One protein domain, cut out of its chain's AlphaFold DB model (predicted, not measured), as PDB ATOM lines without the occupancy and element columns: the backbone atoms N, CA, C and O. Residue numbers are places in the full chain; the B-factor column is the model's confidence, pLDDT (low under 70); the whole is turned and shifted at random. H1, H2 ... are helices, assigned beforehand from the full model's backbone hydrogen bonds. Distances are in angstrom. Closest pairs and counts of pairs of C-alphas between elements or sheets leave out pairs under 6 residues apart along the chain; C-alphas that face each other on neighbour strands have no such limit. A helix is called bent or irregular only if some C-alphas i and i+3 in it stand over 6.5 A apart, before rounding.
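This is residues 11 to 148, 161 to 189 and 254 to 284 of the 398 residues of an uncharacterized protein of Exophiala aquamarina CBS 119918 (UniProt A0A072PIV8). Four long helices, H1 to H4, stand side by side in an up-and-down bundle, each running against the one before it. The shorter H5 and H7 pack on H4, with H6 beyond H5 and H8 beyond H7; residues 183 to 189 of H6 stick out. Printed are 198 residues with eight named helices, H1 to H8 in order, and no named strand: all helix. The whole is compact, radius of gyration of the C-alphas 18.8 A, spanning 62 by 41 by 33 A.

H1, residues 11 to 30, begins at C-alpha 11 (-14.400, 93.987, -12.223) and measures 29.0 A. H2, residues 35 to 64, measures 43.8 A, and H3, residues 71 to 101, 45.6 A. H4, residues 108 to 145, measures 54.4 A, with a kink of 28 degrees near residue 115. H5 is residues 161 to 173, H6 176 to 189, H7 254 to 270 and H8 273 to 284, ending at C-alpha 284 (-4.665, 77.199, 4.384). H7 is irregular: C-alphas 266 and 269 are 7.2 A apart.

H1 and H2 form a hairpin, closest C-alphas Ala 15 and Ala 52, 4.2 A. H1 touches H3, C-alphas of Leu 25 and Ala 95 closest at 7.2 A. H4, the hub, forms a hairpin with H3 at a shallow tilt of 18 degrees, closest C-alphas Met 98 and Val 118, 5.7 A. It touches H2 at C-alphas Arg 136 and Leu 51, 5.6 A, H5 with residues 130 to 145 alone, closest C-alphas Thr 137 and Ile 168, 6.2 A, and H7 with residues 120 to 138 alone, closest C-alphas Lys 120 and Asp 270, 6.3 A. H6 is close to but not clearly touching H5, as is H8 to H3, closest C-alphas 7.6 A and 7.8 A. Every O i to N i+4 pair is within hydrogen-bond range in H1, H2, H3, H5, H6 and H8; H4 has 31 of 34, H7 10 of 13.

Cuts leave gaps of 13.3 A between C-alphas 148 and 161 and 20.7 A between C-alphas 189 and 254. Of the links printed whole, none is long. Mean pLDDT of the printed part is 70.6; 85 residues are under 70, among them 161 to 189 and 254 to 284.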
ATOM      1  N   LEU A  11     -15.146  94.347 -11.020       83.88
ATOM      2  CA  LEU A  11     -14.400  93.987 -12.223       83.88
ATOM      3  C   LEU A  11     -13.626  95.177 -12.793       83.88
ATOM      4  O   LEU A  11     -12.548  94.991 -13.353       83.88
ATOM      5  N   ALA A  12     -14.158  96.391 -12.632       85.62
ATOM      6  CA  ALA A  12     -13.526  97.613 -13.110       85.62
ATOM      7  C   ALA A  12     -12.211  97.891 -12.365       85.62
ATOM      8  O   ALA A  12     -11.201  98.197 -13.004       85.62
ATOM      9  N   SER A  13     -12.178  97.719 -11.035       87.94
ATOM     10  CA  SER A  13     -10.915  97.830 -10.297       87.94
ATOM     11  C   SER A  13      -9.939  96.712 -10.643       87.94
ATOM     12  O   SER A  13      -8.737  96.964 -10.717       87.94
ATOM     13  N   LEU A  14     -10.426  95.496 -10.914       87.06
ATOM     14  CA  LEU A  14      -9.569  94.385 -11.326       87.06
ATOM     15  C   LEU A  14      -8.939  94.625 -12.705       87.06
ATOM     16  O   LEU A  14      -7.753  94.353 -12.886       87.06
ATOM     17  N   ALA A  15      -9.702  95.165 -13.657       88.69
ATOM     18  CA  ALA A  15      -9.191  95.565 -14.963       88.69
ATOM     19  C   ALA A  15      -8.132  96.668 -14.826       88.69
ATOM     20  O   ALA A  15      -7.039  96.540 -15.376       88.69
ATOM     21  N   ALA A  16      -8.400  97.699 -14.014       89.19
ATOM     22  CA  ALA A  16      -7.434  98.764 -13.739       89.19
ATOM     23  C   ALA A  16      -6.149  98.232 -13.078       89.19
ATOM     24  O   ALA A  16      -5.046  98.647 -13.442       89.19
ATOM     25  N   LEU A  17      -6.273  97.277 -12.150       89.12
ATOM     26  CA  LEU A  17      -5.137  96.603 -11.521       89.12
ATOM     27  C   LEU A  17      -4.316  95.837 -12.566       89.12
ATOM     28  O   LEU A  17      -3.098  95.987 -12.601       89.12
ATOM     29  N   ALA A  18      -4.959  95.079 -13.459       88.62
ATOM     30  CA  ALA A  18      -4.277  94.361 -14.535       88.62
ATOM     31  C   ALA A  18      -3.508  95.311 -15.474       88.62
ATOM     32  O   ALA A  18      -2.362  95.030 -15.835       88.62
ATOM     33  N   THR A  19      -4.089  96.468 -15.818       90.94
ATOM     34  CA  THR A  19      -3.417  97.508 -16.613       90.94
ATOM     35  C   THR A  19      -2.225  98.117 -15.870       90.94
ATOM     36  O   THR A  19      -1.146  98.251 -16.451       90.94
ATOM     37  N   SER A  20      -2.386  98.445 -14.584       91.75
ATOM     38  CA  SER A  20      -1.298  98.967 -13.744       91.75
ATOM     39  C   SER A  20      -0.149  97.964 -13.645       91.75
ATOM     40  O   SER A  20       1.009  98.311 -13.876       91.75
ATOM     41  N   LEU A  21      -0.472  96.694 -13.387       89.62
ATOM     42  CA  LEU A  21       0.504  95.615 -13.299       89.62
ATOM     43  C   LEU A  21       1.246  95.421 -14.627       89.62
ATOM     44  O   LEU A  21       2.462  95.262 -14.630       89.62
ATOM     45  N   SER A  22       0.548  95.482 -15.764       90.94
ATOM     46  CA  SER A  22       1.188  95.437 -17.083       90.94
ATOM     47  C   SER A  22       2.178  96.592 -17.285       90.94
ATOM     48  O   SER A  22       3.300  96.364 -17.746       90.94
ATOM     49  N   ALA A  23       1.815  97.820 -16.899       89.69
ATOM     50  CA  ALA A  23       2.709  98.973 -16.988       89.69
ATOM     51  C   ALA A  23       3.964  98.792 -16.114       89.69
ATOM     52  O   ALA A  23       5.083  99.039 -16.572       89.69
ATOM     53  N   GLU A  24       3.798  98.288 -14.891       87.56
ATOM     54  CA  GLU A  24       4.909  97.983 -13.986       87.56
ATOM     55  C   GLU A  24       5.816  96.870 -14.531       87.56
ATOM     56  O   GLU A  24       7.042  96.997 -14.489       87.56
ATOM     57  N   LEU A  25       5.245  95.807 -15.105       87.50
ATOM     58  CA  LEU A  25       6.002  94.728 -15.746       87.50
ATOM     59  C   LEU A  25       6.776  95.218 -16.976       87.50
ATOM     60  O   LEU A  25       7.929  94.828 -17.151       87.50
ATOM     61  N   ASN A  26       6.199  96.104 -17.791       87.81
ATOM     62  CA  ASN A  26       6.912  96.729 -18.909       87.81
ATOM     63  C   ASN A  26       8.080  97.599 -18.412       87.81
ATOM     64  O   ASN A  26       9.162  97.580 -18.997       87.81
ATOM     65  N   GLY A  27       7.901  98.308 -17.293       84.62
ATOM     66  CA  GLY A  27       8.994  99.018 -16.626       84.62
ATOM     67  C   GLY A  27      10.098  98.069 -16.148       84.62
ATOM     68  O   GLY A  27      11.280  98.338 -16.356       84.62
ATOM     69  N   LEU A  28       9.728  96.925 -15.561       82.56
ATOM     70  CA  LEU A  28      10.681  95.898 -15.133       82.56
ATOM     71  C   LEU A  28      11.432  95.284 -16.322       82.56
ATOM     72  O   LEU A  28      12.650  95.139 -16.233       82.56
ATOM     73  N   GLN A  29      10.743  95.009 -17.434       83.50
ATOM     74  CA  GLN A  29      11.327  94.482 -18.670       83.50
ATOM     75  C   GLN A  29      12.499  95.341 -19.163       83.50
ATOM     76  O   GLN A  29      13.551  94.801 -19.494       83.50
ATOM     77  N   LEU A  30      12.338  96.669 -19.190       81.00
ATOM     78  CA  LEU A  30      13.371  97.600 -19.669       81.00
ATOM     79  C   LEU A  30      14.633  97.609 -18.795       81.00
ATOM     80  O   LEU A  30      15.688  98.054 -19.234       81.00
ATOM     81  N   THR A  31      14.521  97.134 -17.554       77.00
ATOM     82  CA  THR A  31      15.624  97.095 -16.585       77.00
ATOM     83  C   THR A  31      16.285  95.723 -16.459       77.00
ATOM     84  O   THR A  31      17.246  95.587 -15.701       77.00
ATOM     85  N   CYS A  32      15.779  94.706 -17.162       75.62
ATOM     86  CA  CYS A  32      16.361  93.367 -17.174       75.62
ATOM     87  C   CYS A  32      17.598  93.318 -18.081       75.62
ATOM     88  O   CYS A  32      17.577  93.815 -19.204       75.62
ATOM     89  N   GLY A  33      18.672  92.690 -17.598       68.38
ATOM     90  CA  GLY A  33      19.918  92.513 -18.349       68.38
ATOM     91  C   GLY A  33      19.889  91.298 -19.281       68.38
ATOM     92  O   GLY A  33      20.684  91.215 -20.217       68.38
ATOM     93  N   HIS A  34      18.977  90.353 -19.044       76.12
ATOM     94  CA  HIS A  34      18.825  89.146 -19.855       76.12
ATOM     95  C   HIS A  34      17.584  89.194 -20.761       76.12
ATOM     96  O   HIS A  34      16.451  89.312 -20.293       76.12
ATOM     97  N   GLU A  35      17.809  89.009 -22.066       79.19
ATOM     98  CA  GLU A  35      16.781  89.064 -23.117       79.19
ATOM     99  C   GLU A  35      15.662  88.027 -22.927       79.19
ATOM    100  O   GLU A  35      14.490  88.346 -23.099       79.19
ATOM    101  N   SER A  36      15.988  86.804 -22.491       78.38
ATOM    102  CA  SER A  36      14.982  85.753 -22.270       78.38
ATOM    103  C   SER A  36      13.987  86.110 -21.164       78.38
ATOM    104  O   SER A  36      12.780  85.997 -21.358       78.38
ATOM    105  N   THR A  37      14.477  86.622 -20.032       78.75
ATOM    106  CA  THR A  37      13.633  87.087 -18.921       78.75
ATOM    107  C   THR A  37      12.767  88.273 -19.341       78.75
ATOM    108  O   THR A  37      11.590  88.333 -18.990       78.75
ATOM    109  N   ALA A  38      13.328  89.203 -20.118       83.44
ATOM    110  CA  ALA A  38      12.588  90.342 -20.646       83.44
ATOM    111  C   ALA A  38      11.440  89.900 -21.577       83.44
ATOM    112  O   ALA A  38      10.328  90.416 -21.462       83.44
ATOM    113  N   MET A  39      11.671  88.914 -22.451       85.56
ATOM    114  CA  MET A  39      10.626  88.360 -23.322       85.56
ATOM    115  C   MET A  39       9.494  87.687 -22.537       85.56
ATOM    116  O   MET A  39       8.324  87.909 -22.852       85.56
ATOM    117  N   ASP A  40       9.814  86.905 -21.501       81.31
ATOM    118  CA  ASP A  40       8.799  86.242 -20.672       81.31
ATOM    119  C   ASP A  40       7.924  87.262 -19.926       81.31
ATOM    120  O   ASP A  40       6.694  87.152 -19.924       81.31
ATOM    121  N   ILE A  41       8.542  88.301 -19.349       85.38
ATOM    122  CA  ILE A  41       7.830  89.408 -18.691       85.38
ATOM    123  C   ILE A  41       6.929  90.140 -19.692       85.38
ATOM    124  O   ILE A  41       5.761  90.401 -19.394       85.38
ATOM    125  N   GLN A  42       7.430  90.419 -20.900       88.62
ATOM    126  CA  GLN A  42       6.645  91.059 -21.954       88.62
ATOM    127  C   GLN A  42       5.441  90.202 -22.365       88.62
ATOM    128  O   GLN A  42       4.345  90.720 -22.580       88.62
ATOM    129  N   ALA A  43       5.630  88.886 -22.488       86.56
ATOM    130  CA  ALA A  43       4.564  87.974 -22.867       86.56
ATOM    131  C   ALA A  43       3.440  87.951 -21.821       86.56
ATOM    132  O   ALA A  43       2.271  87.939 -22.198       86.56
ATOM    133  N   VAL A  44       3.772  87.989 -20.528       87.31
ATOM    134  CA  VAL A  44       2.773  88.076 -19.450       87.31
ATOM    135  C   VAL A  44       2.097  89.443 -19.410       87.31
ATOM    136  O   VAL A  44       0.879  89.511 -19.285       87.31
ATOM    137  N   SER A  45       2.856  90.523 -19.595       89.69
ATOM    138  CA  SER A  45       2.313  91.882 -19.685       89.69
ATOM    139  C   SER A  45       1.248  92.008 -20.783       89.69
ATOM    140  O   SER A  45       0.172  92.553 -20.544       89.69
ATOM    141  N   LYS A  46       1.491  91.424 -21.965       89.31
ATOM    142  CA  LYS A  46       0.508  91.378 -23.062       89.31
ATOM    143  C   LYS A  46      -0.757  90.602 -22.689       89.31
ATOM    144  O   LYS A  46      -1.857  91.056 -22.993       89.31
ATOM    145  N   GLU A  47      -0.621  89.453 -22.028       87.25
ATOM    146  CA  GLU A  47      -1.782  88.670 -21.580       87.25
ATOM    147  C   GLU A  47      -2.621  89.422 -20.532       87.25
ATOM    148  O   GLU A  47      -3.845  89.330 -20.569       87.25
ATOM    149  N   LEU A  48      -1.991  90.211 -19.651       88.62
ATOM    150  CA  LEU A  48      -2.694  91.045 -18.669       88.62
ATOM    151  C   LEU A  48      -3.521  92.158 -19.316       88.62
ATOM    152  O   LEU A  48      -4.636  92.406 -18.868       88.62
ATOM    153  N   ILE A  49      -3.017  92.791 -20.380       90.62
ATOM    154  CA  ILE A  49      -3.788  93.787 -21.144       90.62
ATOM    155  C   ILE A  49      -5.026  93.131 -21.759       90.62
ATOM    156  O   ILE A  49      -6.138  93.609 -21.567       90.62
ATOM    157  N   LEU A  50      -4.848  91.984 -22.419       89.19
ATOM    158  CA  LEU A  50      -5.962  91.254 -23.029       89.19
ATOM    159  C   LEU A  50      -6.995  90.794 -21.990       89.19
ATOM    160  O   LEU A  50      -8.184  90.730 -22.285       89.19
ATOM    161  N   LEU A  51      -6.554  90.455 -20.777       88.25
ATOM    162  CA  LEU A  51      -7.454  90.149 -19.672       88.25
ATOM    163  C   LEU A  51      -8.193  91.401 -19.170       88.25
ATOM    164  O   LEU A  51      -9.383  91.312 -18.890       88.25
ATOM    165  N   ALA A  52      -7.523  92.553 -19.067       89.62
ATOM    166  CA  ALA A  52      -8.141  93.814 -18.656       89.62
ATOM    167  C   ALA A  52      -9.255  94.250 -19.625       89.62
ATOM    168  O   ALA A  52     -10.332  94.664 -19.184       89.62
ATOM    169  N   ASP A  53      -9.022  94.094 -20.929       89.75
ATOM    170  CA  ASP A  53     -10.015  94.367 -21.971       89.75
ATOM    171  C   ASP A  53     -11.236  93.446 -21.828       89.75
ATOM    172  O   ASP A  53     -12.382  93.904 -21.870       89.75
ATOM    173  N   GLU A  54     -11.009  92.150 -21.591       86.25
ATOM    174  CA  GLU A  54     -12.087  91.171 -21.409       86.25
ATOM    175  C   GLU A  54     -12.889  91.431 -20.121       86.25
ATOM    176  O   GLU A  54     -14.117  91.377 -20.135       86.25
ATOM    177  N   LEU A  55     -12.218  91.787 -19.019       87.44
ATOM    178  CA  LEU A  55     -12.866  92.166 -17.758       87.44
ATOM    179  C   LEU A  55     -13.719  93.432 -17.912       87.44
ATOM    180  O   LEU A  55     -14.830  93.485 -17.388       87.44
ATOM    181  N   SER A  56     -13.237  94.420 -18.667       88.62
ATOM    182  CA  SER A  56     -13.983  95.653 -18.956       88.62
ATOM    183  C   SER A  56     -15.199  95.382 -19.850       88.62
ATOM    184  O   SER A  56     -16.291  95.893 -19.604       88.62
ATOM    185  N   SER A  57     -15.036  94.520 -20.859       87.75
ATOM    186  CA  SER A  57     -16.118  94.032 -21.727       87.75
ATOM    187  C   SER A  57     -17.183  93.257 -20.945       87.75
ATOM    188  O   SER A  57     -18.376  93.359 -21.255       87.75
ATOM    189  N   LEU A  58     -16.775  92.489 -19.930       84.88
ATOM    190  CA  LEU A  58     -17.689  91.772 -19.048       84.88
ATOM    191  C   LEU A  58     -18.416  92.721 -18.088       84.88
ATOM    192  O   LEU A  58     -19.632  92.618 -17.960       84.88
ATOM    193  N   ASP A  59     -17.712  93.662 -17.457       87.19
ATOM    194  CA  ASP A  59     -18.314  94.685 -16.587       87.19
ATOM    195  C   ASP A  59     -19.375  95.494 -17.343       87.19
ATOM    196  O   ASP A  59     -20.498  95.663 -16.867       87.19
ATOM    197  N   GLN A  60     -19.071  95.910 -18.575       86.38
ATOM    198  CA  GLN A  60     -20.039  96.591 -19.429       86.38
ATOM    199  C   GLN A  60     -21.252  95.703 -19.748       86.38
ATOM    200  O   GLN A  60     -22.380  96.190 -19.710       86.38
ATOM    201  N   ALA A  61     -21.044  94.419 -20.050       81.56
ATOM    202  CA  ALA A  61     -22.128  93.480 -20.344       81.56
ATOM    203  C   ALA A  61     -23.022  93.202 -19.125       81.56
ATOM    204  O   ALA A  61     -24.238  93.094 -19.269       81.56
ATOM    205  N   LEU A  62     -22.436  93.137 -17.928       82.44
ATOM    206  CA  LEU A  62     -23.172  92.957 -16.678       82.44
ATOM    207  C   LEU A  62     -24.000  94.189 -16.324       82.44
ATOM    208  O   LEU A  62     -25.142  94.054 -15.898       82.44
ATOM    209  N   ARG A  63     -23.465  95.392 -16.558       83.75
ATOM    210  CA  ARG A  63     -24.208  96.643 -16.347       83.75
ATOM    211  C   ARG A  63     -25.368  96.812 -17.322       83.75
ATOM    212  O   ARG A  63     -26.389  97.374 -16.943       83.75
ATOM    213  N   THR A  64     -25.223  96.364 -18.570       84.25
ATOM    214  CA  THR A  64     -26.278  96.501 -19.589       84.25
ATOM    215  C   THR A  64     -27.346  95.415 -19.505       84.25
ATOM    216  O   THR A  64     -28.500  95.697 -19.811       84.25
ATOM    217  N   ASN A  65     -26.990  94.201 -19.075       79.50
ATOM    218  CA  ASN A  65     -27.881  93.039 -19.064       79.50
ATOM    219  C   ASN A  65     -28.002  92.393 -17.671       79.50
ATOM    220  O   ASN A  65     -28.067  91.169 -17.573       79.50
ATOM    221  N   ALA A  66     -28.031  93.190 -16.598       75.19
ATOM    222  CA  ALA A  66     -27.995  92.704 -15.210       75.19
ATOM    223  C   ALA A  66     -29.036  91.607 -14.910       75.19
ATOM    224  O   ALA A  66     -28.707  90.599 -14.282       75.19
ATOM    225  N   ASP A  67     -30.253  91.762 -15.437       71.44
ATOM    226  CA  ASP A  67     -31.392  90.860 -15.209       71.44
ATOM    227  C   ASP A  67     -31.254  89.502 -15.918       71.44
ATOM    228  O   ASP A  67     -31.958  88.541 -15.603       71.44
ATOM    229  N   GLN A  68     -30.356  89.410 -16.902       71.25
ATOM    230  CA  GLN A  68     -30.157  88.193 -17.684       71.25
ATOM    231  C   GLN A  68     -29.209  87.215 -17.000       71.25
ATOM    232  O   GLN A  68     -29.251  86.040 -17.351       71.25
ATOM    233  N   TYR A  69     -28.392  87.676 -16.044       69.81
ATOM    234  CA  TYR A  69     -27.373  86.877 -15.368       69.81
ATOM    235  C   TYR A  69     -27.916  86.190 -14.109       69.81
ATOM    236  O   TYR A  69     -28.628  86.778 -13.299       69.81
ATOM    237  N   THR A  70     -27.573  84.913 -13.935       71.50
ATOM    238  CA  THR A  70     -28.012  84.112 -12.778       71.50
ATOM    239  C   THR A  70     -27.151  84.361 -11.534       71.50
ATOM    240  O   THR A  70     -25.980  84.715 -11.639       71.50
ATOM    241  N   SER A  71     -27.687  84.104 -10.335       66.12
ATOM    242  CA  SER A  71     -26.913  84.188  -9.081       66.12
ATOM    243  C   SER A  71     -25.686  83.268  -9.075       66.12
ATOM    244  O   SER A  71     -24.615  83.669  -8.631       66.12
ATOM    245  N   ALA A  72     -25.814  82.068  -9.650       63.69
ATOM    246  CA  ALA A  72     -24.711  81.120  -9.794       63.69
ATOM    247  C   ALA A  72     -23.561  81.676 -10.652       63.69
ATOM    248  O   ALA A  72     -22.396  81.422 -10.357       63.69
ATOM    249  N   PHE A  73     -23.871  82.469 -11.684       72.00
ATOM    250  CA  PHE A  73     -22.851  83.150 -12.479       72.00
ATOM    251  C   PHE A  73     -22.067  84.171 -11.638       72.00
ATOM    252  O   PHE A  73     -20.844  84.223 -11.736       72.00
ATOM    253  N   TYR A  74     -22.738  84.945 -10.779       71.12
ATOM    254  CA  TYR A  74     -22.068  85.910  -9.899       71.12
ATOM    255  C   TYR A  74     -21.181  85.238  -8.841       71.12
ATOM    256  O   TYR A  74     -20.096  85.745  -8.560       71.12
ATOM    257  N   GLU A  75     -21.597  84.093  -8.292       71.19
ATOM    258  CA  GLU A  75     -20.764  83.288  -7.385       71.19
ATOM    259  C   GLU A  75     -19.482  82.799  -8.073       71.19
ATOM    260  O   GLU A  75     -18.382  82.980  -7.547       71.19
ATOM    261  N   ASP A  76     -19.612  82.217  -9.267       67.81
ATOM    262  CA  ASP A  76     -18.470  81.708 -10.030       67.81
ATOM    263  C   ASP A  76     -17.540  82.857 -10.465       67.81
ATOM    264  O   ASP A  76     -16.314  82.746 -10.402       67.81
ATOM    265  N   LEU A  77     -18.110  84.001 -10.849       77.06
ATOM    266  CA  LEU A  77     -17.350  85.199 -11.186       77.06
ATOM    267  C   LEU A  77     -16.579  85.747  -9.979       77.06
ATOM    268  O   LEU A  77     -15.423  86.142 -10.124       77.06
ATOM    269  N   ALA A  78     -17.179  85.745  -8.786       75.31
ATOM    270  CA  ALA A  78     -16.506  86.158  -7.558       75.31
ATOM    271  C   ALA A  78     -15.321  85.235  -7.211       75.31
ATOM    272  O   ALA A  78     -14.264  85.714  -6.782       75.31
ATOM    273  N   GLU A  79     -15.454  83.926  -7.449       74.12
ATOM    274  CA  GLU A  79     -14.350  82.976  -7.286       74.12
ATOM    275  C   GLU A  79     -13.214  83.254  -8.286       74.12
ATOM    276  O   GLU A  79     -12.055  83.379  -7.879       74.12
ATOM    277  N   ILE A  80     -13.539  83.440  -9.569       78.12
ATOM    278  CA  ILE A  80     -12.551  83.751 -10.615       78.12
ATOM    279  C   ILE A  80     -11.828  85.071 -10.317       78.12
ATOM    280  O   ILE A  80     -10.605  85.141 -10.423       78.12
ATOM    281  N   VAL A  81     -12.554  86.112  -9.897       80.94
ATOM    282  CA  VAL A  81     -11.974  87.406  -9.497       80.94
ATOM    283  C   VAL A  81     -10.995  87.236  -8.338       80.94
ATOM    284  O   VAL A  81      -9.916  87.832  -8.344       80.94
ATOM    285  N   THR A  82     -11.335  86.396  -7.362       80.75
ATOM    286  CA  THR A  82     -10.451  86.105  -6.229       80.75
ATOM    287  C   THR A  82      -9.167  85.419  -6.693       80.75
ATOM    288  O   THR A  82      -8.083  85.807  -6.259       80.75
ATOM    289  N   HIS A  83      -9.254  84.447  -7.605       78.56
ATOM    290  CA  HIS A  83      -8.060  83.776  -8.135       78.56
ATOM    291  C   HIS A  83      -7.219  84.693  -9.023       78.56
ATOM    292  O   HIS A  83      -5.995  84.648  -8.952       78.56
ATOM    293  N   LEU A  84      -7.842  85.561  -9.821       83.56
ATOM    294  CA  LEU A  84      -7.116  86.529 -10.643       83.56
ATOM    295  C   LEU A  84      -6.287  87.494  -9.799       83.56
ATOM    296  O   LEU A  84      -5.122  87.721 -10.116       83.56
ATOM    297  N   ARG A  85      -6.842  88.002  -8.691       84.69
ATOM    298  CA  ARG A  85      -6.086  88.840  -7.744       84.69
ATOM    299  C   ARG A  85      -4.855  88.115  -7.202       84.69
ATOM    300  O   ARG A  85      -3.775  88.688  -7.183       84.69
ATOM    301  N   GLN A  86      -5.006  86.842  -6.840       81.56
ATOM    302  CA  GLN A  86      -3.892  86.021  -6.353       81.56
ATOM    303  C   GLN A  86      -2.805  85.850  -7.420       81.56
ATOM    304  O   GLN A  86      -1.623  86.030  -7.142       81.56
ATOM    305  N   ILE A  87      -3.198  85.562  -8.662       83.12
ATOM    306  CA  ILE A  87      -2.245  85.396  -9.764       83.12
ATOM    307  C   ILE A  87      -1.524  86.709 -10.075       83.12
ATOM    308  O   ILE A  87      -0.340  86.686 -10.407       83.12
ATOM    309  N   PHE A  88      -2.198  87.855  -9.963       87.31
ATOM    310  CA  PHE A  88      -1.571  89.166 -10.141       87.31
ATOM    311  C   PHE A  88      -0.465  89.411  -9.112       87.31
ATOM    312  O   PHE A  88       0.645  89.792  -9.498       87.31
ATOM    313  N   ASP A  89      -0.731  89.111  -7.840       86.44
ATOM    314  CA  ASP A  89       0.267  89.204  -6.773       86.44
ATOM    315  C   ASP A  89       1.458  88.263  -7.031       86.44
ATOM    316  O   ASP A  89       2.618  88.674  -6.923       86.44
ATOM    317  N   ASP A  90       1.194  87.021  -7.448       82.94
ATOM    318  CA  ASP A  90       2.233  86.029  -7.742       82.94
ATOM    319  C   ASP A  90       3.098  86.426  -8.949       82.94
ATOM    320  O   ASP A  90       4.328  86.305  -8.912       82.94
ATOM    321  N   VAL A  91       2.484  86.932 -10.025       85.44
ATOM    322  CA  VAL A  91       3.192  87.456 -11.204       85.44
ATOM    323  C   VAL A  91       4.102  88.616 -10.809       85.44
ATOM    324  O   VAL A  91       5.274  88.635 -11.205       85.44
ATOM    325  N   PHE A  92       3.597  89.552 -10.005       85.62
ATOM    326  CA  PHE A  92       4.373  90.695  -9.540       85.62
ATOM    327  C   PHE A  92       5.571  90.270  -8.684       85.62
ATOM    328  O   PHE A  92       6.713  90.669  -8.946       85.62
ATOM    329  N   ASP A  93       5.338  89.412  -7.687       83.50
ATOM    330  CA  ASP A  93       6.383  88.906  -6.798       83.50
ATOM    331  C   ASP A  93       7.457  88.135  -7.580       83.50
ATOM    332  O   ASP A  93       8.657  88.282  -7.307       83.50
ATOM    333  N   CYS A  94       7.060  87.372  -8.599       82.94
ATOM    334  CA  CYS A  94       7.988  86.631  -9.447       82.94
ATOM    335  C   CYS A  94       8.818  87.533 -10.349       82.94
ATOM    336  O   CYS A  94      10.039  87.377 -10.391       82.94
ATOM    337  N   ALA A  95       8.207  88.518 -11.010       83.00
ATOM    338  CA  ALA A  95       8.939  89.490 -11.818       83.00
ATOM    339  C   ALA A  95       9.948  90.283 -10.968       83.00
ATOM    340  O   ALA A  95      11.112  90.452 -11.346       83.00
ATOM    341  N   LYS A  96       9.550  90.683  -9.756       83.06
ATOM    342  CA  LYS A  96      10.426  91.357  -8.791       83.06
ATOM    343  C   LYS A  96      11.570  90.461  -8.312       83.06
ATOM    344  O   LYS A  96      12.697  90.938  -8.162       83.06
ATOM    345  N   ALA A  97      11.305  89.179  -8.058       80.44
ATOM    346  CA  ALA A  97      12.329  88.211  -7.671       80.44
ATOM    347  C   ALA A  97      13.338  87.974  -8.805       80.44
ATOM    348  O   ALA A  97      14.542  88.004  -8.545       80.44
ATOM    349  N   MET A  98      12.865  87.843 -10.050       77.50
ATOM    350  CA  MET A  98      13.725  87.696 -11.227       77.50
ATOM    351  C   MET A  98      14.651  88.900 -11.393       77.50
ATOM    352  O   MET A  98      15.859  88.707 -11.515       77.50
ATOM    353  N   ARG A  99      14.135  90.131 -11.266       77.44
ATOM    354  CA  ARG A  99      14.957  91.353 -11.311       77.44
ATOM    355  C   ARG A  99      16.039  91.382 -10.230       77.44
ATOM    356  O   ARG A  99      17.179  91.734 -10.508       77.44
ATOM    357  N   LYS A 100      15.715  91.000  -8.988       78.06
ATOM    358  CA  LYS A 100      16.706  90.952  -7.891       78.06
ATOM    359  C   LYS A 100      17.832  89.953  -8.159       78.06
ATOM    360  O   LYS A 100      18.955  90.154  -7.701       78.06
ATOM    361  N   SER A 101      17.538  88.862  -8.860       71.81
ATOM    362  CA  SER A 101      18.550  87.889  -9.273       71.81
ATOM    363  C   SER A 101      19.335  88.295 -10.523       71.81
ATOM    364  O   SER A 101      20.407  87.733 -10.728       71.81
ATOM    365  N   ASP A 102      18.845  89.271 -11.293       66.94
ATOM    366  CA  ASP A 102      19.398  89.737 -12.576       66.94
ATOM    367  C   ASP A 102      20.395  90.909 -12.439       66.94
ATOM    368  O   ASP A 102      20.776  91.546 -13.415       66.94
ATOM    369  N   THR A 103      20.827  91.236 -11.215       65.81
ATOM    370  CA  THR A 103      21.797  92.317 -10.968       65.81
ATOM    371  C   THR A 103      23.175  91.982 -11.569       65.81
ATOM    372  O   THR A 103      23.713  90.925 -11.218       65.81
ATOM    373  N   PRO A 104      23.780  92.873 -12.379       58.84
ATOM    374  CA  PRO A 104      25.003  92.590 -13.144       58.84
ATOM    375  C   PRO A 104      26.293  92.476 -12.304       58.84
ATOM    376  O   PRO A 104      27.271  91.911 -12.780       58.84
ATOM    377  N   ASP A 105      26.298  92.922 -11.044       60.22
ATOM    378  CA  ASP A 105      27.497  92.980 -10.179       60.22
ATOM    379  C   ASP A 105      27.888  91.649  -9.497       60.22
ATOM    380  O   ASP A 105      28.527  91.627  -8.444       60.22
ATOM    381  N   VAL A 106      27.480  90.499 -10.035       58.97
ATOM    382  CA  VAL A 106      27.615  89.217  -9.326       58.97
ATOM    383  C   VAL A 106      28.662  88.338  -9.996       58.97
ATOM    384  O   VAL A 106      28.488  87.916 -11.135       58.97
ATOM    385  N   ASN A 107      29.712  87.990  -9.242       61.66
ATOM    386  CA  ASN A 107      30.745  87.014  -9.611       61.66
ATOM    387  C   ASN A 107      30.166  85.789 -10.353       61.66
ATOM    388  O   ASN A 107      29.132  85.249  -9.949       61.66
ATOM    389  N   ALA A 108      30.874  85.280 -11.372       59.94
ATOM    390  CA  ALA A 108      30.426  84.190 -12.260       59.94
ATOM    391  C   ALA A 108      29.889  82.932 -11.529       59.94
ATOM    392  O   ALA A 108      28.949  82.282 -11.987       59.94
ATOM    393  N   VAL A 109      30.431  82.615 -10.347       59.84
ATOM    394  CA  VAL A 109      29.989  81.489  -9.497       59.84
ATOM    395  C   VAL A 109      28.652  81.772  -8.790       59.84
ATOM    396  O   VAL A 109      27.818  80.876  -8.626       59.84
ATOM    397  N   GLY A 110      28.411  83.029  -8.404       62.84
ATOM    398  CA  GLY A 110      27.129  83.484  -7.861       62.84
ATOM    399  C   GLY A 110      26.036  83.510  -8.929       62.84
ATOM    400  O   GLY A 110      24.888  83.170  -8.642       62.84
ATOM    401  N   TRP A 111      26.401  83.816 -10.177       66.44
ATOM    402  CA  TRP A 111      25.480  83.767 -11.310       66.44
ATOM    403  C   TRP A 111      24.976  82.348 -11.603       66.44
ATOM    404  O   TRP A 111      23.784  82.175 -11.818       66.44
ATOM    405  N   LEU A 112      25.808  81.302 -11.512       63.38
ATOM    406  CA  LEU A 112      25.364  79.908 -11.717       63.38
ATOM    407  C   LEU A 112      24.266  79.468 -10.731       63.38
ATOM    408  O   LEU A 112      23.274  78.847 -11.124       63.38
ATOM    409  N   HIS A 113      24.406  79.830  -9.455       67.38
ATOM    410  CA  HIS A 113      23.396  79.541  -8.432       67.38
ATOM    411  C   HIS A 113      22.119  80.360  -8.655       67.38
ATOM    412  O   HIS A 113      21.009  79.836  -8.520       67.38
ATOM    413  N   LYS A 114      22.269  81.625  -9.069       74.25
ATOM    414  CA  LYS A 114      21.150  82.502  -9.432       74.25
ATOM    415  C   LYS A 114      20.452  82.052 -10.715       74.25
ATOM    416  O   LYS A 114      19.233  82.095 -10.755       74.25
ATOM    417  N   LYS A 115      21.161  81.501 -11.701       73.75
ATOM    418  CA  LYS A 115      20.598  80.994 -12.962       73.75
ATOM    419  C   LYS A 115      19.585  79.883 -12.718       73.75
ATOM    420  O   LYS A 115      18.495  79.907 -13.277       73.75
ATOM    421  N   ARG A 116      19.902  78.930 -11.833       77.69
ATOM    422  CA  ARG A 116      18.952  77.873 -11.450       77.69
ATOM    423  C   ARG A 116      17.717  78.446 -10.748       77.69
ATOM    424  O   ARG A 116      16.627  77.906 -10.903       77.69
ATOM    425  N   HIS A 117      17.883  79.514  -9.971       78.38
ATOM    426  CA  HIS A 117      16.775  80.204  -9.312       78.38
ATOM    427  C   HIS A 117      15.905  80.988 -10.308       78.38
ATOM    428  O   HIS A 117      14.691  80.810 -10.303       78.38
ATOM    429  N   VAL A 118      16.518  81.762 -11.207       78.19
ATOM    430  CA  VAL A 118      15.853  82.479 -12.308       78.19
ATOM    431  C   VAL A 118      15.079  81.504 -13.186       78.19
ATOM    432  O   VAL A 118      13.913  81.742 -13.461       78.19
ATOM    433  N   HIS A 119      15.662  80.358 -13.540       80.81
ATOM    434  CA  HIS A 119      14.980  79.350 -14.351       80.81
ATOM    435  C   HIS A 119      13.716  78.787 -13.676       80.81
ATOM    436  O   HIS A 119      12.696  78.581 -14.329       80.81
ATOM    437  N   LYS A 120      13.742  78.580 -12.352       82.06
ATOM    438  CA  LYS A 120      12.538  78.184 -11.600       82.06
ATOM    439  C   LYS A 120      11.474  79.279 -11.606       82.06
ATOM    440  O   LYS A 120      10.295  78.976 -11.758       82.06
ATOM    441  N   LEU A 121      11.887  80.538 -11.452       80.88
ATOM    442  CA  LEU A 121      10.982  81.685 -11.516       80.88
ATOM    443  C   LEU A 121      10.377  81.856 -12.913       80.88
ATOM    444  O   LEU A 121       9.179  82.083 -13.009       80.88
ATOM    445  N   GLN A 122      11.158  81.659 -13.977       82.38
ATOM    446  CA  GLN A 122      10.674  81.647 -15.362       82.38
ATOM    447  C   GLN A 122       9.639  80.541 -15.579       82.38
ATOM    448  O   GLN A 122       8.564  80.800 -16.110       82.38
ATOM    449  N   LYS A 123       9.907  79.319 -15.096       83.06
ATOM    450  CA  LYS A 123       8.943  78.212 -15.179       83.06
ATOM    451  C   LYS A 123       7.630  78.544 -14.468       83.06
ATOM    452  O   LYS A 123       6.554  78.252 -14.984       83.06
ATOM    453  N   HIS A 124       7.711  79.166 -13.297       80.81
ATOM    454  CA  HIS A 124       6.523  79.569 -12.556       80.81
ATOM    455  C   HIS A 124       5.789  80.744 -13.224       80.81
ATOM    456  O   HIS A 124       4.568  80.713 -13.328       80.81
ATOM    457  N   LEU A 125       6.506  81.724 -13.779       81.88
ATOM    458  CA  LEU A 125       5.901  82.796 -14.571       81.88
ATOM    459  C   LEU A 125       5.187  82.241 -15.815       81.88
ATOM    460  O   LEU A 125       4.084  82.679 -16.136       81.88
ATOM    461  N   ALA A 126       5.767  81.236 -16.476       79.44
ATOM    462  CA  ALA A 126       5.130  80.537 -17.587       79.44
ATOM    463  C   ALA A 126       3.847  79.804 -17.151       79.44
ATOM    464  O   ALA A 126       2.853  79.840 -17.873       79.44
ATOM    465  N   ALA A 127       3.828  79.201 -15.959       78.00
ATOM    466  CA  ALA A 127       2.622  78.596 -15.389       78.00
ATOM    467  C   ALA A 127       1.545  79.641 -15.034       78.00
ATOM    468  O   ALA A 127       0.354  79.424 -15.266       78.00
ATOM    469  N   ASN A 128       1.942  80.807 -14.521       80.38
ATOM    470  CA  ASN A 128       1.002  81.896 -14.254       80.38
ATOM    471  C   ASN A 128       0.428  82.446 -15.562       80.38
ATOM    472  O   ASN A 128      -0.772  82.689 -15.649       80.38
ATOM    473  N   LYS A 129       1.251  82.551 -16.613       83.50
ATOM    474  CA  LYS A 129       0.798  82.924 -17.956       83.50
ATOM    475  C   LYS A 129      -0.273  81.971 -18.477       83.50
ATOM    476  O   LYS A 129      -1.327  82.430 -18.904       83.50
ATOM    477  N   THR A 130      -0.023  80.659 -18.445       77.31
ATOM    478  CA  THR A 130      -1.014  79.684 -18.924       77.31
ATOM    479  C   THR A 130      -2.300  79.782 -18.116       77.31
ATOM    480  O   THR A 130      -3.377  79.776 -18.702       77.31
ATOM    481  N   THR A 131      -2.201  79.970 -16.797       76.12
ATOM    482  CA  THR A 131      -3.366  80.158 -15.922       76.12
ATOM    483  C   THR A 131      -4.158  81.420 -16.275       76.12
ATOM    484  O   THR A 131      -5.379  81.339 -16.400       76.12
ATOM    485  N   LEU A 132      -3.492  82.557 -16.518       79.00
ATOM    486  CA  LEU A 132      -4.133  83.792 -16.990       79.00
ATOM    487  C   LEU A 132      -4.845  83.582 -18.326       79.00
ATOM    488  O   LEU A 132      -5.987  84.010 -18.486       79.00
ATOM    489  N   THR A 133      -4.209  82.884 -19.270       77.06
ATOM    490  CA  THR A 133      -4.833  82.546 -20.553       77.06
ATOM    491  C   THR A 133      -6.092  81.703 -20.349       77.06
ATOM    492  O   THR A 133      -7.114  82.015 -20.953       77.06
ATOM    493  N   VAL A 134      -6.060  80.690 -19.471       73.69
ATOM    494  CA  VAL A 134      -7.249  79.872 -19.164       73.69
ATOM    495  C   VAL A 134      -8.338  80.721 -18.499       73.69
ATOM    496  O   VAL A 134      -9.508  80.599 -18.835       73.69
ATOM    497  N   MET A 135      -7.993  81.590 -17.546       75.38
ATOM    498  CA  MET A 135      -8.995  82.424 -16.868       75.38
ATOM    499  C   MET A 135      -9.637  83.422 -17.824       75.38
ATOM    500  O   MET A 135     -10.854  83.580 -17.809       75.38
ATOM    501  N   ARG A 136      -8.851  84.023 -18.723       80.44
ATOM    502  CA  ARG A 136      -9.383  84.871 -19.789       80.44
ATOM    503  C   ARG A 136     -10.343  84.100 -20.693       80.44
ATOM    504  O   ARG A 136     -11.404  84.622 -21.014       80.44
ATOM    505  N   THR A 137     -10.003  82.878 -21.114       71.75
ATOM    506  CA  THR A 137     -10.898  82.090 -21.980       71.75
ATOM    507  C   THR A 137     -12.180  81.697 -21.255       71.75
ATOM    508  O   THR A 137     -13.256  81.826 -21.831       71.75
ATOM    509  N   VAL A 138     -12.100  81.304 -19.982       70.12
ATOM    510  CA  VAL A 138     -13.289  81.010 -19.169       70.12
ATOM    511  C   VAL A 138     -14.170  82.240 -18.989       70.12
ATOM    512  O   VAL A 138     -15.381  82.123 -19.126       70.12
ATOM    513  N   ILE A 139     -13.593  83.417 -18.744       73.69
ATOM    514  CA  ILE A 139     -14.351  84.670 -18.649       73.69
ATOM    515  C   ILE A 139     -15.037  84.996 -19.978       73.69
ATOM    516  O   ILE A 139     -16.237  85.268 -20.005       73.69
ATOM    517  N   ARG A 140     -14.293  84.906 -21.083       74.31
ATOM    518  CA  ARG A 140     -14.796  85.200 -22.426       74.31
ATOM    519  C   ARG A 140     -15.976  84.311 -22.812       74.31
ATOM    520  O   ARG A 140     -16.967  84.811 -23.326       74.31
ATOM    521  N   HIS A 141     -15.889  83.010 -22.539       68.00
ATOM    522  CA  HIS A 141     -16.984  82.068 -22.794       68.00
ATOM    523  C   HIS A 141     -18.086  82.131 -21.721       68.00
ATOM    524  O   HIS A 141     -19.251  81.862 -21.997       68.00
ATOM    525  N   GLY A 142     -17.754  82.552 -20.500       63.56
ATOM    526  CA  GLY A 142     -18.713  82.766 -19.416       63.56
ATOM    527  C   GLY A 142     -19.708  83.897 -19.691       63.56
ATOM    528  O   GLY A 142     -20.810  83.881 -19.142       63.56
ATOM    529  N   LYS A 143     -19.358  84.842 -20.573       63.78
ATOM    530  CA  LYS A 143     -20.222  85.957 -20.984       63.78
ATOM    531  C   LYS A 143     -21.563  85.497 -21.565       63.78
ATOM    532  O   LYS A 143     -22.583  86.119 -21.268       63.78
ATOM    533  N   ASP A 144     -21.560  84.393 -22.312       56.94
ATOM    534  CA  ASP A 144     -22.749  83.835 -22.969       56.94
ATOM    535  C   ASP A 144     -23.495  82.843 -22.058       56.94
ATOM    536  O   ASP A 144     -24.726  82.770 -22.078       56.94
ATOM    537  N   TYR A 145     -22.760  82.152 -21.178       55.44
ATOM    538  CA  TYR A 145     -23.283  81.179 -20.209       55.44
ATOM    539  C   TYR A 145     -24.296  81.774 -19.223       55.44
ATOM    540  O   TYR A 145     -25.229  81.098 -18.790       55.44
ATOM    541  N   GLY A 146     -24.095  83.033 -18.839       53.72
ATOM    542  CA  GLY A 146     -24.925  83.693 -17.844       53.72
ATOM    543  C   GLY A 146     -26.308  84.096 -18.346       53.72
ATOM    544  O   GLY A 146     -27.197  84.246 -17.516       53.72
ATOM    545  N   THR A 147     -26.499  84.229 -19.663       57.34
ATOM    546  CA  THR A 147     -27.746  84.730 -20.250       57.34
ATOM    547  C   THR A 147     -28.855  83.677 -20.154       57.34
ATOM    548  O   THR A 147     -28.762  82.586 -20.719       57.34
ATOM    549  N   GLN A 148     -29.918  83.974 -19.398       50.53
ATOM    550  CA  GLN A 148     -31.085  83.097 -19.252       50.53
ATOM    551  C   GLN A 148     -31.746  82.809 -20.609       50.53
ATOM    552  O   GLN A 148     -32.669  83.497 -21.046       50.53
ATOM    553  N   THR A 161     -22.703  74.808 -24.857       51.84
ATOM    554  CA  THR A 161     -21.810  74.599 -23.688       51.84
ATOM    555  C   THR A 161     -20.691  73.586 -23.926       51.84
ATOM    556  O   THR A 161     -19.604  73.739 -23.382       51.84
ATOM    557  N   LEU A 162     -20.927  72.551 -24.741       49.25
ATOM    558  CA  LEU A 162     -19.873  71.590 -25.076       49.25
ATOM    559  C   LEU A 162     -18.853  72.197 -26.027       49.25
ATOM    560  O   LEU A 162     -17.684  71.884 -25.889       49.25
ATOM    561  N   LEU A 163     -19.287  73.048 -26.960       52.00
ATOM    562  CA  LEU A 163     -18.420  73.716 -27.931       52.00
ATOM    563  C   LEU A 163     -17.539  74.783 -27.264       52.00
ATOM    564  O   LEU A 163     -16.382  74.935 -27.637       52.00
ATOM    565  N   GLU A 164     -18.060  75.460 -26.240       55.22
ATOM    566  CA  GLU A 164     -17.315  76.387 -25.377       55.22
ATOM    567  C   GLU A 164     -16.309  75.657 -24.477       55.22
ATOM    568  O   GLU A 164     -15.144  76.042 -24.393       55.22
ATOM    569  N   ASP A 165     -16.710  74.554 -23.836       50.78
ATOM    570  CA  ASP A 165     -15.765  73.708 -23.101       50.78
ATOM    571  C   ASP A 165     -14.720  73.099 -24.069       50.78
ATOM    572  O   ASP A 165     -13.557  72.921 -23.703       50.78
ATOM    573  N   TRP A 166     -15.099  72.846 -25.331       50.62
ATOM    574  CA  TRP A 166     -14.207  72.398 -26.405       50.62
ATOM    575  C   TRP A 166     -13.205  73.477 -26.805       50.62
ATOM    576  O   TRP A 166     -12.025  73.165 -26.904       50.62
ATOM    577  N   SER A 167     -13.624  74.735 -26.967       55.19
ATOM    578  CA  SER A 167     -12.721  75.846 -27.290       55.19
ATOM    579  C   SER A 167     -11.797  76.191 -26.125       55.19
ATOM    580  O   SER A 167     -10.626  76.500 -26.348       55.19
ATOM    581  N   ILE A 168     -12.273  76.069 -24.879       54.69
ATOM    582  CA  ILE A 168     -11.427  76.176 -23.683       54.69
ATOM    583  C   ILE A 168     -10.374  75.064 -23.711       54.69
ATOM    584  O   ILE A 168      -9.188  75.345 -23.581       54.69
ATOM    585  N   LEU A 169     -10.760  73.809 -23.943       53.44
ATOM    586  CA  LEU A 169      -9.810  72.695 -23.993       53.44
ATOM    587  C   LEU A 169      -8.866  72.759 -25.203       53.44
ATOM    588  O   LEU A 169      -7.686  72.449 -25.065       53.44
ATOM    589  N   GLU A 170      -9.338  73.184 -26.370       53.94
ATOM    590  CA  GLU A 170      -8.536  73.356 -27.584       53.94
ATOM    591  C   GLU A 170      -7.502  74.473 -27.398       53.94
ATOM    592  O   GLU A 170      -6.317  74.266 -27.672       53.94
ATOM    593  N   SER A 171      -7.921  75.609 -26.827       53.25
ATOM    594  CA  SER A 171      -7.049  76.747 -26.521       53.25
ATOM    595  C   SER A 171      -6.054  76.464 -25.392       53.25
ATOM    596  O   SER A 171      -4.987  77.076 -25.374       53.25
ATOM    597  N   VAL A 172      -6.398  75.602 -24.430       52.03
ATOM    598  CA  VAL A 172      -5.570  75.331 -23.240       52.03
ATOM    599  C   VAL A 172      -4.637  74.146 -23.458       52.03
ATOM    600  O   VAL A 172      -3.515  74.160 -22.956       52.03
ATOM    601  N   PHE A 173      -5.074  73.122 -24.195       52.00
ATOM    602  CA  PHE A 173      -4.342  71.863 -24.263       52.00
ATOM    603  C   PHE A 173      -3.654  71.571 -25.586       52.00
ATOM    604  O   PHE A 173      -2.724  70.778 -25.517       52.00
ATOM    605  N   ALA A 174      -4.043  72.142 -26.740       47.50
ATOM    606  CA  ALA A 174      -3.375  71.997 -28.057       47.50
ATOM    607  C   ALA A 174      -2.756  70.602 -28.375       47.50
ATOM    608  O   ALA A 174      -1.827  70.456 -29.168       47.50
ATOM    609  N   SER A 175      -3.276  69.546 -27.753       43.59
ATOM    610  CA  SER A 175      -2.713  68.205 -27.679       43.59
ATOM    611  C   SER A 175      -3.799  67.299 -28.216       43.59
ATOM    612  O   SER A 175      -4.807  67.027 -27.560       43.59
ATOM    613  N   ARG A 176      -3.600  66.857 -29.460       43.16
ATOM    614  CA  ARG A 176      -4.556  66.056 -30.244       43.16
ATOM    615  C   ARG A 176      -5.052  64.787 -29.519       43.16
ATOM    616  O   ARG A 176      -6.085  64.237 -29.892       43.16
ATOM    617  N   ALA A 177      -4.367  64.320 -28.473       43.12
ATOM    618  CA  ALA A 177      -4.708  63.094 -27.750       43.12
ATOM    619  C   ALA A 177      -5.909  63.239 -26.788       43.12
ATOM    620  O   ALA A 177      -6.786  62.383 -26.785       43.12
ATOM    621  N   ALA A 178      -6.014  64.330 -26.021       44.69
ATOM    622  CA  ALA A 178      -7.173  64.548 -25.140       44.69
ATOM    623  C   ALA A 178      -8.456  64.849 -25.943       44.69
ATOM    624  O   ALA A 178      -9.555  64.442 -25.567       44.69
ATOM    625  N   ILE A 179      -8.283  65.501 -27.097       43.31
ATOM    626  CA  ILE A 179      -9.337  65.836 -28.062       43.31
ATOM    627  C   ILE A 179      -9.956  64.561 -28.656       43.31
ATOM    628  O   ILE A 179     -11.178  64.439 -28.729       43.31
ATOM    629  N   THR A 180      -9.129  63.575 -29.021       48.75
ATOM    630  CA  THR A 180      -9.606  62.301 -29.595       48.75
ATOM    631  C   THR A 180     -10.317  61.407 -28.578       48.75
ATOM    632  O   THR A 180     -11.257  60.699 -28.945       48.75
ATOM    633  N   ASP A 181      -9.939  61.457 -27.300       49.38
ATOM    634  CA  ASP A 181     -10.616  60.702 -26.240       49.38
ATOM    635  C   ASP A 181     -11.996  61.292 -25.892       49.38
ATOM    636  O   ASP A 181     -12.954  60.539 -25.697       49.38
ATOM    637  N   LEU A 182     -12.141  62.623 -25.908       42.09
ATOM    638  CA  LEU A 182     -13.438  63.301 -25.756       42.09
ATOM    639  C   LEU A 182     -14.356  63.085 -26.967       42.09
ATOM    640  O   LEU A 182     -15.538  62.791 -26.791       42.09
ATOM    641  N   GLN A 183     -13.819  63.131 -28.190       51.22
ATOM    642  CA  GLN A 183     -14.562  62.765 -29.405       51.22
ATOM    643  C   GLN A 183     -15.073  61.319 -29.347       51.22
ATOM    644  O   GLN A 183     -16.212  61.046 -29.724       51.22
ATOM    645  N   ARG A 184     -14.266  60.393 -28.812       47.84
ATOM    646  CA  ARG A 184     -14.667  58.994 -28.613       47.84
ATOM    647  C   ARG A 184     -15.777  58.855 -27.567       47.84
ATOM    648  O   ARG A 184     -16.686  58.055 -27.761       47.84
ATOM    649  N   ALA A 185     -15.739  59.645 -26.493       47.38
ATOM    650  CA  ALA A 185     -16.777  59.649 -25.461       47.38
ATOM    651  C   ALA A 185     -18.120  60.209 -25.972       47.38
ATOM    652  O   ALA A 185     -19.175  59.654 -25.665       47.38
ATOM    653  N   ILE A 186     -18.085  61.256 -26.803       50.97
ATOM    654  CA  ILE A 186     -19.279  61.835 -27.442       50.97
ATOM    655  C   ILE A 186     -19.862  60.863 -28.478       50.97
ATOM    656  O   ILE A 186     -21.068  60.614 -28.477       50.97
ATOM    657  N   GLY A 187     -19.009  60.248 -29.306       44.09
ATOM    658  CA  GLY A 187     -19.424  59.218 -30.260       44.09
ATOM    659  C   GLY A 187     -20.066  58.001 -29.584       44.09
ATOM    660  O   GLY A 187     -21.067  57.488 -30.073       44.09
ATOM    661  N   ALA A 188     -19.555  57.585 -28.422       49.28
ATOM    662  CA  ALA A 188     -20.140  56.501 -27.634       49.28
ATOM    663  C   ALA A 188     -21.488  56.894 -26.995       49.28
ATOM    664  O   ALA A 188     -22.434  56.111 -27.017       49.28
ATOM    665  N   SER A 189     -21.624  58.120 -26.474       40.00
ATOM    666  CA  SER A 189     -22.872  58.604 -25.859       40.00
ATOM    667  C   SER A 189     -24.030  58.729 -26.857       40.00
ATOM    668  O   SER A 189     -25.180  58.468 -26.495       40.00
ATOM    669  N   GLY A 254     -17.166  72.355 -11.685       45.44
ATOM    670  CA  GLY A 254     -16.050  71.567 -11.171       45.44
ATOM    671  C   GLY A 254     -15.001  71.237 -12.228       45.44
ATOM    672  O   GLY A 254     -13.837  71.231 -11.887       45.44
ATOM    673  N   VAL A 255     -15.354  71.017 -13.500       47.97
ATOM    674  CA  VAL A 255     -14.355  70.716 -14.548       47.97
ATOM    675  C   VAL A 255     -13.497  71.938 -14.870       47.97
ATOM    676  O   VAL A 255     -12.278  71.811 -14.906       47.97
ATOM    677  N   ARG A 256     -14.093  73.125 -15.036       54.19
ATOM    678  CA  ARG A 256     -13.330  74.358 -15.298       54.19
ATOM    679  C   ARG A 256     -12.457  74.739 -14.104       54.19
ATOM    680  O   ARG A 256     -11.244  74.864 -14.259       54.19
ATOM    681  N   LEU A 257     -13.029  74.795 -12.900       51.78
ATOM    682  CA  LEU A 257     -12.275  75.062 -11.668       51.78
ATOM    683  C   LEU A 257     -11.245  73.962 -11.361       51.78
ATOM    684  O   LEU A 257     -10.137  74.271 -10.927       51.78
ATOM    685  N   ALA A 258     -11.539  72.690 -11.655       51.19
ATOM    686  CA  ALA A 258     -10.582  71.596 -11.494       51.19
ATOM    687  C   ALA A 258      -9.434  71.690 -12.498       51.19
ATOM    688  O   ALA A 258      -8.297  71.453 -12.109       51.19
ATOM    689  N   VAL A 259      -9.688  72.069 -13.756       55.25
ATOM    690  CA  VAL A 259      -8.630  72.315 -14.748       55.25
ATOM    691  C   VAL A 259      -7.720  73.447 -14.270       55.25
ATOM    692  O   VAL A 259      -6.504  73.268 -14.270       55.25
ATOM    693  N   HIS A 260      -8.275  74.552 -13.760       57.44
ATOM    694  CA  HIS A 260      -7.481  75.632 -13.159       57.44
ATOM    695  C   HIS A 260      -6.672  75.162 -11.944       57.44
ATOM    696  O   HIS A 260      -5.462  75.368 -11.899       57.44
ATOM    697  N   SER A 261      -7.312  74.483 -10.985       55.66
ATOM    698  CA  SER A 261      -6.635  73.977  -9.780       55.66
ATOM    699  C   SER A 261      -5.548  72.952 -10.112       55.66
ATOM    700  O   SER A 261      -4.471  72.991  -9.534       55.66
ATOM    701  N   SER A 262      -5.777  72.106 -11.117       49.75
ATOM    702  CA  SER A 262      -4.818  71.111 -11.586       49.75
ATOM    703  C   SER A 262      -3.604  71.777 -12.234       49.75
ATOM    704  O   SER A 262      -2.477  71.397 -11.930       49.75
ATOM    705  N   ILE A 263      -3.801  72.810 -13.068       56.56
ATOM    706  CA  ILE A 263      -2.704  73.584 -13.685       56.56
ATOM    707  C   ILE A 263      -1.863  74.304 -12.617       56.56
ATOM    708  O   ILE A 263      -0.630  74.331 -12.721       56.56
ATOM    709  N   LEU A 264      -2.517  74.836 -11.580       59.06
ATOM    710  CA  LEU A 264      -1.863  75.457 -10.428       59.06
ATOM    711  C   LEU A 264      -1.071  74.425  -9.596       59.06
ATOM    712  O   LEU A 264       0.111  74.637  -9.310       59.06
ATOM    713  N   ASP A 265      -1.664  73.271  -9.286       56.31
ATOM    714  CA  ASP A 265      -1.046  72.205  -8.480       56.31
ATOM    715  C   ASP A 265       0.122  71.503  -9.194       56.31
ATOM    716  O   ASP A 265       1.138  71.174  -8.566       56.31
ATOM    717  N   LEU A 266       0.021  71.323 -10.518       55.91
ATOM    718  CA  LEU A 266       1.062  70.733 -11.370       55.91
ATOM    719  C   LEU A 266       2.401  71.482 -11.265       55.91
ATOM    720  O   LEU A 266       3.453  70.864 -11.427       55.91
ATOM    721  N   ASN A 267       2.377  72.782 -10.953       54.97
ATOM    722  CA  ASN A 267       3.569  73.634 -10.939       54.97
ATOM    723  C   ASN A 267       3.953  74.170  -9.549       54.97
ATOM    724  O   ASN A 267       5.060  74.689  -9.382       54.97
ATOM    725  N   ALA A 268       3.116  73.973  -8.522       56.53
ATOM    726  CA  ALA A 268       3.384  74.394  -7.140       56.53
ATOM    727  C   ALA A 268       4.663  73.769  -6.526       56.53
ATOM    728  O   ALA A 268       5.232  74.275  -5.554       56.53
ATOM    729  N   HIS A 269       5.146  72.664  -7.099       56.91
ATOM    730  CA  HIS A 269       6.308  71.914  -6.618       56.91
ATOM    731  C   HIS A 269       7.650  72.568  -6.987       56.91
ATOM    732  O   HIS A 269       8.646  72.338  -6.298       56.91
ATOM    733  N   ASP A 270       7.673  73.418  -8.018       59.19
ATOM    734  CA  ASP A 270       8.891  74.065  -8.523       59.19
ATOM    735  C   ASP A 270       9.128  75.476  -7.958       59.19
ATOM    736  O   ASP A 270      10.151  76.112  -8.232       59.19
ATOM    737  N   VAL A 271       8.212  75.948  -7.114       61.59
ATOM    738  CA  VAL A 271       8.182  77.309  -6.575       61.59
ATOM    739  C   VAL A 271       9.222  77.495  -5.458       61.59
ATOM    740  O   VAL A 271       9.344  76.643  -4.571       61.59
ATOM    741  N   PRO A 272       9.969  78.616  -5.425       67.62
ATOM    742  CA  PRO A 272      10.863  78.938  -4.314       67.62
ATOM    743  C   PRO A 272      10.152  78.969  -2.948       67.62
ATOM    744  O   PRO A 272       9.042  79.477  -2.832       67.62
ATOM    745  N   ASN A 273      10.823  78.511  -1.882       64.25
ATOM    746  CA  ASN A 273      10.244  78.353  -0.533       64.25
ATOM    747  C   ASN A 273       9.619  79.629   0.079       64.25
ATOM    748  O   ASN A 273       8.804  79.532   0.995       64.25
ATOM    749  N   SER A 274      10.021  80.824  -0.361       61.69
ATOM    750  CA  SER A 274       9.427  82.102   0.063       61.69
ATOM    751  C   SER A 274       8.062  82.345  -0.580       61.69
ATOM    752  O   SER A 274       7.108  82.631   0.139       61.69
ATOM    753  N   LEU A 275       7.955  82.159  -1.899       63.03
ATOM    754  CA  LEU A 275       6.683  82.204  -2.624       63.03
ATOM    755  C   LEU A 275       5.779  81.046  -2.196       63.03
ATOM    756  O   LEU A 275       4.612  81.247  -1.898       63.03
ATOM    757  N   LYS A 276       6.351  79.848  -2.033       62.78
ATOM    758  CA  LYS A 276       5.629  78.664  -1.566       62.78
ATOM    759  C   LYS A 276       5.019  78.864  -0.179       62.78
ATOM    760  O   LYS A 276       3.920  78.393   0.061       62.78
ATOM    761  N   ARG A 277       5.693  79.559   0.745       61.84
ATOM    762  CA  ARG A 277       5.118  79.860   2.069       61.84
ATOM    763  C   ARG A 277       3.933  80.810   1.983       61.84
ATOM    764  O   ARG A 277       2.957  80.561   2.680       61.84
ATOM    765  N   LYS A 278       3.990  81.843   1.138       59.47
ATOM    766  CA  LYS A 278       2.828  82.706   0.883       59.47
ATOM    767  C   LYS A 278       1.697  81.892   0.263       59.47
ATOM    768  O   LYS A 278       0.623  81.817   0.844       59.47
ATOM    769  N   TRP A 279       1.986  81.161  -0.809       56.47
ATOM    770  CA  TRP A 279       1.020  80.302  -1.489       56.47
ATOM    771  C   TRP A 279       0.351  79.307  -0.525       56.47
ATOM    772  O   TRP A 279      -0.870  79.279  -0.404       56.47
ATOM    773  N   ILE A 280       1.129  78.547   0.252       54.03
ATOM    774  CA  ILE A 280       0.608  77.587   1.236       54.03
ATOM    775  C   ILE A 280      -0.197  78.292   2.334       54.03
ATOM    776  O   ILE A 280      -1.252  77.788   2.703       54.03
ATOM    777  N   SER A 281       0.253  79.442   2.840       52.44
ATOM    778  CA  SER A 281      -0.481  80.183   3.880       52.44
ATOM    779  C   SER A 281      -1.843  80.665   3.373       52.44
ATOM    780  O   SER A 281      -2.820  80.617   4.112       52.44
ATOM    781  N   HIS A 282      -1.933  81.053   2.100       50.41
ATOM    782  CA  HIS A 282      -3.185  81.482   1.480       50.41
ATOM    783  C   HIS A 282      -4.105  80.309   1.114       50.41
ATOM    784  O   HIS A 282      -5.321  80.438   1.220       50.41
ATOM    785  N   VAL A 283      -3.550  79.140   0.779       50.19
ATOM    786  CA  VAL A 283      -4.329  77.900   0.598       50.19
ATOM    787  C   VAL A 283      -4.886  77.384   1.931       50.19
ATOM    788  O   VAL A 283      -5.994  76.863   1.955       50.19
ATOM    789  N   HIS A 284      -4.170  77.565   3.046       39.47
ATOM    790  CA  HIS A 284      -4.665  77.199   4.384       39.47
ATOM    791  C   HIS A 284      -5.630  78.234   4.980       39.47
ATOM    792  O   HIS A 284      -6.446  77.879   5.820       39.47
TER     793      HIS A 284